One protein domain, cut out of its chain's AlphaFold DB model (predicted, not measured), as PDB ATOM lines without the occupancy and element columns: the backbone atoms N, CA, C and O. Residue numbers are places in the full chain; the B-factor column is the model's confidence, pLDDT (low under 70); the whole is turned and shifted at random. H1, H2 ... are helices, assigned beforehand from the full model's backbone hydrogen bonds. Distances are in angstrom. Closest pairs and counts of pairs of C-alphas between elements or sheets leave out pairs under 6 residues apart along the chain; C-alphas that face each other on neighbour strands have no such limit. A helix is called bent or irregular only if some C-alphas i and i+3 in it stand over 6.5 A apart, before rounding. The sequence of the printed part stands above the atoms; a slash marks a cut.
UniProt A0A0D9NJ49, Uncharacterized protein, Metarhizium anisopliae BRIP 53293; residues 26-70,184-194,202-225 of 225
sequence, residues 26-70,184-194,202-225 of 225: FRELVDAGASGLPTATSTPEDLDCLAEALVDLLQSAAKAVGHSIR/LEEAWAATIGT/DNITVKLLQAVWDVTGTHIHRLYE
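AT A GLANCE: This is residues 26 to 70, 184 to 194 and 202 to 225 of the 225 residues of an uncharacterized protein of Metarhizium anisopliae BRIP 53293 (UniProt A0A0D9NJ49). One long helix, H2, runs along the length of the model, and H1 folds back beside its later part as a helical hairpin. H5 lies in the middle, between this pair and a far side made by H3, which crosses H5, and the short H4. The printed part has 80 residues with five named helices, in the order H1 H2 H3 H4 H5, and no named strand; the class is all helix. The whole is compact, with a radius of gyration of the C-alphas of 12.8 A, and its elongated outline spans 41 by 26 by 20 A.

IN THESE COORDINATES: H2, residues 44 to 65, is the longest helix, 31.8 A from C-alpha 44 at (129.792, 178.508, 136.291) to C-alpha 65 at (133.373, 147.158, 132.133). H1, residues 26 to 34, is 12.1 A long and begins with C-alpha 26 at (137.338, 151.200, 129.830). H5, residues 213 to 224, is 15.3 A long and ends with C-alpha 224 at (140.670, 175.532, 135.808); it is irregular, with C-alphas 215 and 218 7.1 A apart. H3, residues 184 to 192, is 11.7 A long, and H4, residues 206 to 210, is 6.0 A long.

HOW THE PARTS SIT: H2 touches H1 with residues 57 to 65 alone; the closest C-alphas are those of Leu 29 and Ala 61, 5.7 A apart. This hairpin has a shallow tilt of 34 degrees, only just short of steep, and its helices run opposite ways. H2, with residues 47 to 51 alone, only just touches residues 219 to 223 of H5, with 3 pairs of C-alphas within 8 A, the closest being Leu 47 and Leu 223 at 6.3 A. H2 and H5 run opposite ways at a shallow tilt of 25 degrees. H5 is the hub, touching three helices. Its residues 215 to 216 alone touch H1, closest at the C-alphas of Asp 31 and Val 215, 6.2 A, at a steep tilt of 49 degrees. H3 touches H5 about perpendicular, at 79 degrees, with the C-alphas of Ala 187 and His 221 closest at 5.8 A. H4 only just touches H3, with 3 pairs of C-alphas within 8 A, the closest being Ile 192 and Val 206 at 6.1 A. H4 and H5 meet only through their link; H2 is apart from H3 and H4. In H1, H2, H3 and H4 every O i to N i+4 pair is within hydrogen-bond range; in H5 3 of 8 are, beside 4 of 9 O i to N i+3 pairs.

THE WHOLE: The C-alphas farthest apart, those of Ser 42 and Arg 70, are 42.1 A apart. Residues 71 to 183 are not printed, a gap of 37.8 A between C-alphas 70 and 184, nor are 195 to 201, a gap of 16.5 A between C-alphas 194 and 202. Of the links printed whole, H4 to H5 is tight and H1 to H2 is short. Mean pLDDT of the printed part is 80.2, with residues 40 to 42, 68 to 70, 193 to 194, 202 to 204 and 225 under 70.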
ATOM      1  N   PHE A  26     137.776 149.948 129.210       88.75
ATOM      2  CA  PHE A  26     137.338 151.200 129.830       88.75
ATOM      3  C   PHE A  26     137.783 152.428 129.018       88.75
ATOM      4  O   PHE A  26     136.959 153.298 128.743       88.75
ATOM      5  N   ARG A  27     139.054 152.486 128.590       89.50
ATOM      6  CA  ARG A  27     139.566 153.583 127.748       89.50
ATOM      7  C   ARG A  27     138.818 153.675 126.417       89.50
ATOM      8  O   ARG A  27     138.453 154.777 126.030       89.50
ATOM      9  N   GLU A  28     138.538 152.546 125.765       89.81
ATOM     10  CA  GLU A  28     137.752 152.496 124.517       89.81
ATOM     11  C   GLU A  28     136.345 153.107 124.687       89.81
ATOM     12  O   GLU A  28     135.883 153.849 123.821       89.81
ATOM     13  N   LEU A  29     135.671 152.852 125.818       89.50
ATOM     14  CA  LEU A  29     134.364 153.457 126.113       89.50
ATOM     15  C   LEU A  29     134.448 154.955 126.430       89.50
ATOM     16  O   LEU A  29     133.561 155.705 126.017       89.50
ATOM     17  N   VAL A  30     135.480 155.401 127.156       91.06
ATOM     18  CA  VAL A  30     135.642 156.833 127.455       91.06
ATOM     19  C   VAL A  30     136.035 157.619 126.204       91.06
ATOM     20  O   VAL A  30     135.495 158.699 126.007       91.06
ATOM     21  N   ASP A  31     136.883 157.075 125.329       89.31
ATOM     22  CA  ASP A  31     137.236 157.687 124.039       89.31
ATOM     23  C   ASP A  31     135.996 157.875 123.146       89.31
ATOM     24  O   ASP A  31     135.719 158.977 122.668       89.31
ATOM     25  N   ALA A  32     135.157 156.838 123.032       88.88
ATOM     26  CA  ALA A  32     133.883 156.935 122.322       88.88
ATOM     27  C   ALA A  32     132.944 157.995 122.935       88.88
ATOM     28  O   ALA A  32     132.355 158.801 122.208       88.88
ATOM     29  N   GLY A  33     132.808 158.019 124.267       86.31
ATOM     30  CA  GLY A  33     131.917 158.945 124.970       86.31
ATOM     31  C   GLY A  33     132.429 160.387 125.073       86.31
ATOM     32  O   GLY A  33     131.616 161.307 125.145       86.31
ATOM     33  N   ALA A  34     133.744 160.614 125.006       86.19
ATOM     34  CA  ALA A  34     134.344 161.947 125.071       86.19
ATOM     35  C   ALA A  34     133.909 162.845 123.903       86.19
ATOM     36  O   ALA A  34     133.779 164.054 124.068       86.19
ATOM     37  N   SER A  35     133.591 162.245 122.750       83.00
ATOM     38  CA  SER A  35     133.013 162.949 121.597       83.00
ATOM     39  C   SER A  35     131.649 163.606 121.871       83.00
ATOM     40  O   SER A  35     131.250 164.508 121.135       83.00
ATOM     41  N   GLY A  36     130.938 163.169 122.920       80.94
ATOM     42  CA  GLY A  36     129.649 163.715 123.350       80.94
ATOM     43  C   GLY A  36     129.726 164.720 124.503       80.94
ATOM     44  O   GLY A  36     128.676 165.159 124.972       80.94
ATOM     45  N   LEU A  37     130.923 165.070 124.989       84.44
ATOM     46  CA  LEU A  37     131.077 166.023 126.090       84.44
ATOM     47  C   LEU A  37     130.767 167.464 125.639       84.44
ATOM     48  O   LEU A  37     131.134 167.860 124.526       84.44
ATOM     49  N   PRO A  38     130.127 168.282 126.499       81.88
ATOM     50  CA  PRO A  38     129.864 169.679 126.188       81.88
ATOM     51  C   PRO A  38     131.181 170.434 125.963       81.88
ATOM     52  O   PRO A  38     132.142 170.321 126.723       81.88
ATOM     53  N   THR A  39     131.223 171.215 124.888       72.38
ATOM     54  CA  THR A  39     132.360 172.064 124.529       72.38
ATOM     55  C   THR A  39     131.890 173.515 124.533       72.38
ATOM     56  O   THR A  39     131.023 173.839 123.724       72.38
ATOM     57  N   ALA A  40     132.520 174.356 125.375       61.69
ATOM     58  CA  ALA A  40     132.228 175.789 125.620       61.69
ATOM     59  C   ALA A  40     131.010 176.051 126.564       61.69
ATOM     60  O   ALA A  40     130.095 175.238 126.575       61.69
ATOM     61  N   THR A  41     130.927 177.126 127.380       62.69
ATOM     62  CA  THR A  41     131.864 178.268 127.604       62.69
ATOM     63  C   THR A  41     131.564 179.077 128.883       62.69
ATOM     64  O   THR A  41     130.473 179.613 129.010       62.69
ATOM     65  N   SER A  42     132.584 179.353 129.707       67.81
ATOM     66  CA  SER A  42     132.717 180.535 130.599       67.81
ATOM     67  C   SER A  42     131.629 180.878 131.640       67.81
ATOM     68  O   SER A  42     131.824 181.854 132.366       67.81
ATOM     69  N   THR A  43     130.521 180.145 131.764       79.81
ATOM     70  CA  THR A  43     129.576 180.307 132.887       79.81
ATOM     71  C   THR A  43     129.818 179.230 133.950       79.81
ATOM     72  O   THR A  43     130.204 178.114 133.594       79.81
ATOM     73  N   PRO A  44     129.627 179.522 135.251       80.75
ATOM     74  CA  PRO A  44     129.792 178.508 136.291       80.75
ATOM     75  C   PRO A  44     128.792 177.353 136.128       80.75
ATOM     76  O   PRO A  44     129.148 176.208 136.382       80.75
ATOM     77  N   GLU A  45     127.587 177.624 135.619       83.38
ATOM     78  CA  GLU A  45     126.595 176.591 135.309       83.38
ATOM     79  C   GLU A  45     127.066 175.637 134.192       83.38
ATOM     80  O   GLU A  45     126.870 174.426 134.301       83.38
ATOM     81  N   ASP A  46     127.733 176.146 133.147       82.88
ATOM     82  CA  ASP A  46     128.307 175.303 132.087       82.88
ATOM     83  C   ASP A  46     129.491 174.459 132.599       82.88
ATOM     84  O   ASP A  46     129.686 173.329 132.139       82.88
ATOM     85  N   LEU A  47     130.270 174.975 133.562       84.56
ATOM     86  CA  LEU A  47     131.354 174.230 134.215       84.56
ATOM     87  C   LEU A  47     130.814 173.091 135.092       84.56
ATOM     88  O   LEU A  47     131.326 171.974 135.002       84.56
ATOM     89  N   ASP A  48     129.759 173.338 135.874       86.38
ATOM     90  CA  ASP A  48     129.079 172.300 136.659       86.38
ATOM     91  C   ASP A  48     128.489 171.214 135.738       86.38
ATOM     92  O   ASP A  48     128.714 170.023 135.962       86.38
ATOM     93  N   CYS A  49     127.828 171.595 134.636       86.56
ATOM     94  CA  CYS A  49     127.331 170.638 133.639       86.56
ATOM     95  C   CYS A  49     128.454 169.827 132.962       86.56
ATOM     96  O   CYS A  49     128.272 168.635 132.689       86.56
ATOM     97  N   LEU A  50     129.620 170.430 132.702       86.19
ATOM     98  CA  LEU A  50     130.791 169.723 132.173       86.19
ATOM     99  C   LEU A  50     131.373 168.746 133.208       86.19
ATOM    100  O   LEU A  50     131.737 167.623 132.848       86.19
ATOM    101  N   ALA A  51     131.427 169.141 134.483       86.38
ATOM    102  CA  ALA A  51     131.883 168.290 135.576       86.38
ATOM    103  C   ALA A  51     130.945 167.089 135.797       86.38
ATOM    104  O   ALA A  51     131.424 165.954 135.871       86.38
ATOM    105  N   GLU A  52     129.625 167.305 135.822       86.94
ATOM    106  CA  GLU A  52     128.629 166.228 135.898       86.94
ATOM    107  C   GLU A  52     128.757 165.266 134.706       86.94
ATOM    108  O   GLU A  52     128.867 164.055 134.909       86.94
ATOM    109  N   ALA A  53     128.851 165.784 133.474       87.75
ATOM    110  CA  ALA A  53     129.008 164.961 132.272       87.75
ATOM    111  C   ALA A  53     130.306 164.127 132.277       87.75
ATOM    112  O   ALA A  53     130.291 162.961 131.871       87.75
ATOM    113  N   LEU A  54     131.422 164.682 132.769       86.75
ATOM    114  CA  LEU A  54     132.677 163.941 132.952       86.75
ATOM    115  C   LEU A  54     132.545 162.829 134.001       86.75
ATOM    116  O   LEU A  54     133.006 161.707 133.769       86.75
ATOM    117  N   VAL A  55     131.920 163.120 135.145       88.31
ATOM    118  CA  VAL A  55     131.709 162.135 136.213       88.31
ATOM    119  C   VAL A  55     130.786 161.015 135.735       88.31
ATOM    120  O   VAL A  55     131.123 159.843 135.917       88.31
ATOM    121  N   ASP A  56     129.681 161.335 135.064       88.19
ATOM    122  CA  ASP A  56     128.755 160.341 134.517       88.19
ATOM    123  C   ASP A  56     129.391 159.499 133.403       88.19
ATOM    124  O   ASP A  56     129.190 158.279 133.375       88.19
ATOM    125  N   LEU A  57     130.219 160.087 132.531       89.81
ATOM    126  CA  LEU A  57     130.987 159.344 131.527       89.81
ATOM    127  C   LEU A  57     131.947 158.342 132.185       89.81
ATOM    128  O   LEU A  57     131.900 157.145 131.891       89.81
ATOM    129  N   LEU A  58     132.783 158.802 133.120       88.00
ATOM    130  CA  LEU A  58     133.749 157.940 133.805       88.00
ATOM    131  C   LEU A  58     133.051 156.868 134.655       88.00
ATOM    132  O   LEU A  58     133.464 155.707 134.650       88.00
ATOM    133  N   GLN A  59     131.962 157.211 135.348       86.50
ATOM    134  CA  GLN A  59     131.195 156.244 136.129       86.50
ATOM    135  C   GLN A  59     130.440 155.240 135.253       86.50
ATOM    136  O   GLN A  59     130.358 154.070 135.628       86.50
ATOM    137  N   SER A  60     129.858 155.656 134.126       85.94
ATOM    138  CA  SER A  60     129.118 154.757 133.230       85.94
ATOM    139  C   SER A  60     130.057 153.790 132.509       85.94
ATOM    140  O   SER A  60     129.802 152.584 132.549       85.94
ATOM    141  N   ALA A  61     131.191 154.267 131.988       87.56
ATOM    142  CA  ALA A  61     132.249 153.415 131.446       87.56
ATOM    143  C   ALA A  61     132.786 152.438 132.511       87.56
ATOM    144  O   ALA A  61     132.903 151.237 132.255       87.56
ATOM    145  N   ALA A  62     133.023 152.907 133.744       85.31
ATOM    146  CA  ALA A  62     133.484 152.042 134.832       85.31
ATOM    147  C   ALA A  62     132.442 150.979 135.211       85.31
ATOM    148  O   ALA A  62     132.809 149.828 135.434       85.31
ATOM    149  N   LYS A  63     131.148 151.329 135.251       83.38
ATOM    150  CA  LYS A  63     130.035 150.397 135.523       83.38
ATOM    151  C   LYS A  63     129.787 149.408 134.374       83.38
ATOM    152  O   LYS A  63     129.285 148.320 134.641       83.38
ATOM    153  N   ALA A  64     130.109 149.774 133.132       84.81
ATOM    154  CA  ALA A  64     129.936 148.920 131.956       84.81
ATOM    155  C   ALA A  64     130.995 147.809 131.870       84.81
ATOM    156  O   ALA A  64     130.659 146.674 131.536       84.81
ATOM    157  N   VAL A  65     132.254 148.121 132.197       85.75
ATOM    158  CA  VAL A  65     133.373 147.158 132.133       85.75
ATOM    159  C   VAL A  65     133.641 146.484 133.478       85.75
ATOM    160  O   VAL A  65     134.042 145.324 133.538       85.75
ATOM    161  N   GLY A  66     133.451 147.215 134.575       77.31
ATOM    162  CA  GLY A  66     133.909 146.807 135.891       77.31
ATOM    163  C   GLY A  66     132.992 145.804 136.573       77.31
ATOM    164  O   GLY A  66     131.765 145.917 136.593       77.31
ATOM    165  N   HIS A  67     133.609 144.841 137.247       73.81
ATOM    166  CA  HIS A  67     132.880 143.837 137.997       73.81
ATOM    167  C   HIS A  67     132.451 144.383 139.362       73.81
ATOM    168  O   HIS A  67     133.242 144.964 140.111       73.81
ATOM    169  N   SER A  68     131.188 144.144 139.734       61.09
ATOM    170  CA  SER A  68     130.737 144.417 141.101       61.09
ATOM    171  C   SER A  68     131.554 143.578 142.089       61.09
ATOM    172  O   SER A  68     131.517 142.341 142.055       61.09
ATOM    173  N   ILE A  69     132.251 144.233 143.020       59.88
ATOM    174  CA  ILE A  69     132.747 143.583 144.227       59.88
ATOM    175  C   ILE A  69     131.507 143.209 145.027       59.88
ATOM    176  O   ILE A  69     131.006 143.979 145.855       59.88
ATOM    177  N   ARG A  70     131.003 141.992 144.805       54.88
ATOM    178  CA  ARG A  70     130.060 141.384 145.732       54.88
ATOM    179  C   ARG A  70     130.744 141.399 147.090       54.88
ATOM    180  O   ARG A  70     131.674 140.627 147.329       54.88
ATOM    181  N   LEU A 184     148.283 173.042 131.643       78.88
ATOM    182  CA  LEU A 184     147.827 171.640 131.620       78.88
ATOM    183  C   LEU A 184     148.655 170.709 132.535       78.88
ATOM    184  O   LEU A 184     148.121 169.752 133.092       78.88
ATOM    185  N   GLU A 185     149.945 171.001 132.721       80.44
ATOM    186  CA  GLU A 185     150.840 170.274 133.633       80.44
ATOM    187  C   GLU A 185     150.495 170.505 135.117       80.44
ATOM    188  O   GLU A 185     150.563 169.573 135.916       80.44
ATOM    189  N   GLU A 186     150.053 171.708 135.492       82.00
ATOM    190  CA  GLU A 186     149.608 172.016 136.856       82.00
ATOM    191  C   GLU A 186     148.231 171.395 137.138       82.00
ATOM    192  O   GLU A 186     148.038 170.797 138.197       82.00
ATOM    193  N   ALA A 187     147.318 171.398 136.158       81.19
ATOM    194  CA  ALA A 187     146.060 170.647 136.243       81.19
ATOM    195  C   ALA A 187     146.296 169.123 136.373       81.19
ATOM    196  O   ALA A 187     145.622 168.450 137.161       81.19
ATOM    197  N   TRP A 188     147.292 168.572 135.665       80.81
ATOM    198  CA  TRP A 188     147.731 167.180 135.838       80.81
ATOM    199  C   TRP A 188     148.305 166.935 137.239       80.81
ATOM    200  O   TRP A 188     147.919 165.969 137.901       80.81
ATOM    201  N   ALA A 189     149.175 167.819 137.733       80.06
ATOM    202  CA  ALA A 189     149.755 167.704 139.070       80.06
ATOM    203  C   ALA A 189     148.685 167.779 140.176       80.06
ATOM    204  O   ALA A 189     148.737 166.991 141.121       80.06
ATOM    205  N   ALA A 190     147.679 168.646 140.028       77.25
ATOM    206  CA  ALA A 190     146.546 168.744 140.945       77.25
ATOM    207  C   ALA A 190     145.660 167.482 140.927       77.25
ATOM    208  O   ALA A 190     145.265 166.981 141.983       77.25
ATOM    209  N   THR A 191     145.381 166.929 139.742       73.62
ATOM    210  CA  THR A 191     144.421 165.816 139.584       73.62
ATOM    211  C   THR A 191     145.041 164.434 139.829       73.62
ATOM    212  O   THR A 191     144.400 163.549 140.395       73.62
ATOM    213  N   ILE A 192     146.293 164.230 139.408       75.44
ATOM    214  CA  ILE A 192     146.992 162.932 139.417       75.44
ATOM    215  C   ILE A 192     148.170 162.909 140.405       75.44
ATOM    216  O   ILE A 192     148.483 161.849 140.951       75.44
ATOM    217  N   GLY A 193     148.811 164.052 140.667       65.12
ATOM    218  CA  GLY A 193     149.982 164.156 141.551       65.12
ATOM    219  C   GLY A 193     149.679 164.023 143.049       65.12
ATOM    220  O   GLY A 193     150.604 163.880 143.852       65.12
ATOM    221  N   THR A 194     148.402 164.016 143.445       64.81
ATOM    222  CA  THR A 194     147.977 163.815 144.837       64.81
ATOM    223  C   THR A 194     148.335 162.402 145.308       64.81
ATOM    224  O   THR A 194     147.596 161.444 145.082       64.81
ATOM    225  N   ASP A 202     133.547 156.391 144.424       57.00
ATOM    226  CA  ASP A 202     133.460 156.197 142.977       57.00
ATOM    227  C   ASP A 202     134.404 155.097 142.464       57.00
ATOM    228  O   ASP A 202     134.229 154.584 141.363       57.00
ATOM    229  N   ASN A 203     135.361 154.652 143.290       62.88
ATOM    230  CA  ASN A 203     136.346 153.590 143.005       62.88
ATOM    231  C   ASN A 203     137.240 153.819 141.759       62.88
ATOM    232  O   ASN A 203     138.040 152.944 141.412       62.88
ATOM    233  N   ILE A 204     137.164 154.992 141.122       67.81
ATOM    234  CA  ILE A 204     138.082 155.443 140.072       67.81
ATOM    235  C   ILE A 204     139.453 155.676 140.723       67.81
ATOM    236  O   ILE A 204     139.634 156.580 141.532       67.81
ATOM    237  N   THR A 205     140.422 154.815 140.417       73.38
ATOM    238  CA  THR A 205     141.789 154.947 140.949       73.38
ATOM    239  C   THR A 205     142.619 155.918 140.109       73.38
ATOM    240  O   THR A 205     142.364 156.064 138.915       73.38
ATOM    241  N   VAL A 206     143.680 156.501 140.686       75.81
ATOM    242  CA  VAL A 206     144.639 157.358 139.950       75.81
ATOM    243  C   VAL A 206     145.150 156.686 138.673       75.81
ATOM    244  O   VAL A 206     145.270 157.343 137.649       75.81
ATOM    245  N   LYS A 207     145.377 155.364 138.695       76.62
ATOM    246  CA  LYS A 207     145.800 154.594 137.512       76.62
ATOM    247  C   LYS A 207     144.792 154.649 136.364       76.62
ATOM    248  O   LYS A 207     145.191 154.632 135.207       76.62
ATOM    249  N   LEU A 208     143.501 154.696 136.684       79.50
ATOM    250  CA  LEU A 208     142.428 154.745 135.699       79.50
ATOM    251  C   LEU A 208     142.316 156.141 135.071       79.50
ATOM    252  O   LEU A 208     142.162 156.250 133.862       79.50
ATOM    253  N   LEU A 209     142.483 157.196 135.879       81.75
ATOM    254  CA  LEU A 209     142.588 158.573 135.384       81.75
ATOM    255  C   LEU A 209     143.856 158.774 134.544       81.75
ATOM    256  O   LEU A 209     143.782 159.348 133.467       81.75
ATOM    257  N   GLN A 210     145.001 158.233 134.974       82.81
ATOM    258  CA  GLN A 210     146.250 158.238 134.200       82.81
ATOM    259  C   GLN A 210     146.106 157.547 132.837       82.81
ATOM    260  O   GLN A 210     146.649 158.038 131.854       82.81
ATOM    261  N   ALA A 211     145.374 156.430 132.769       83.56
ATOM    262  CA  ALA A 211     145.183 155.657 131.540       83.56
ATOM    263  C   ALA A 211     144.284 156.339 130.492       83.56
ATOM    264  O   ALA A 211     144.229 155.862 129.361       83.56
ATOM    265  N   VAL A 212     143.561 157.398 130.876       86.00
ATOM    266  CA  VAL A 212     142.566 158.090 130.035       86.00
ATOM    267  C   VAL A 212     142.787 159.615 130.016       86.00
ATOM    268  O   VAL A 212     142.031 160.361 129.400       86.00
ATOM    269  N   TRP A 213     143.858 160.105 130.651       85.88
ATOM    270  CA  TRP A 213     144.200 161.533 130.702       85.88
ATOM    271  C   TRP A 213     144.465 162.138 129.317       85.88
ATOM    272  O   TRP A 213     144.251 163.329 129.108       85.88
ATOM    273  N   ASP A 214     144.894 161.326 128.354       84.06
ATOM    274  CA  ASP A 214     145.034 161.720 126.952       84.06
ATOM    275  C   ASP A 214     143.697 162.122 126.302       84.06
ATOM    276  O   ASP A 214     143.686 162.972 125.414       84.06
ATOM    277  N   VAL A 215     142.583 161.563 126.785       83.94
ATOM    278  CA  VAL A 215     141.217 161.847 126.322       83.94
ATOM    279  C   VAL A 215     140.546 162.925 127.187       83.94
ATOM    280  O   VAL A 215     139.946 163.873 126.672       83.94
ATOM    281  N   THR A 216     140.632 162.805 128.516       83.88
ATOM    282  CA  THR A 216     139.894 163.677 129.452       83.88
ATOM    283  C   THR A 216     140.683 164.885 129.945       83.88
ATOM    284  O   THR A 216     140.067 165.846 130.403       83.88
ATOM    285  N   GLY A 217     142.013 164.902 129.833       82.81
ATOM    286  CA  GLY A 217     142.861 165.961 130.390       82.81
ATOM    287  C   GLY A 217     142.564 167.353 129.826       82.81
ATOM    288  O   GLY A 217     142.600 168.330 130.565       82.81
ATOM    289  N   THR A 218     142.177 167.447 128.551       84.56
ATOM    290  CA  THR A 218     141.730 168.698 127.905       84.56
ATOM    291  C   THR A 218     140.386 169.204 128.434       84.56
ATOM    292  O   THR A 218     140.149 170.408 128.457       84.56
ATOM    293  N   HIS A 219     139.508 168.302 128.871       82.12
ATOM    294  CA  HIS A 219     138.213 168.636 129.463       82.12
ATOM    295  C   HIS A 219     138.364 169.011 130.942       82.12
ATOM    296  O   HIS A 219     137.752 169.970 131.394       82.12
ATOM    297  N   ILE A 220     139.231 168.303 131.673       84.31
ATOM    298  CA  ILE A 220     139.567 168.598 133.074       84.31
ATOM    299  C   ILE A 220     140.298 169.941 133.183       84.31
ATOM    300  O   ILE A 220     140.002 170.724 134.075       84.31
ATOM    301  N   HIS A 221     141.218 170.243 132.262       82.75
ATOM    302  CA  HIS A 221     141.945 171.516 132.228       82.75
ATOM    303  C   HIS A 221     141.018 172.737 132.108       82.75
ATOM    304  O   HIS A 221     141.244 173.724 132.797       82.75
ATOM    305  N   ARG A 222     139.914 172.629 131.357       80.62
ATOM    306  CA  ARG A 222     138.883 173.681 131.241       80.62
ATOM    307  C   ARG A 222     138.091 173.957 132.525       80.62
ATOM    308  O   ARG A 222     137.414 174.971 132.586       80.62
ATOM    309  N   LEU A 223     138.159 173.089 133.541       79.94
ATOM    310  CA  LEU A 223     137.596 173.372 134.872       79.94
ATOM    311  C   LEU A 223     138.479 174.335 135.693       79.94
ATOM    312  O   LEU A 223     138.086 174.751 136.779       79.94
ATOM    313  N   TYR A 224     139.678 174.649 135.192       74.25
ATOM    314  CA  TYR A 224     140.670 175.532 135.808       74.25
ATOM    315  C   TYR A 224     140.878 176.847 135.019       74.25
ATOM    316  O   TYR A 224     141.811 177.590 135.336       74.25
ATOM    317  N   GLU A 225     140.045 177.117 134.003       69.75
ATOM    318  CA  GLU A 225     139.997 178.366 133.212       69.75
ATOM    319  C   GLU A 225     138.843 179.282 133.664       69.75
ATOM    320  O   GLU A 225     139.090 180.506 133.768       69.75
TER     321      GLU A 225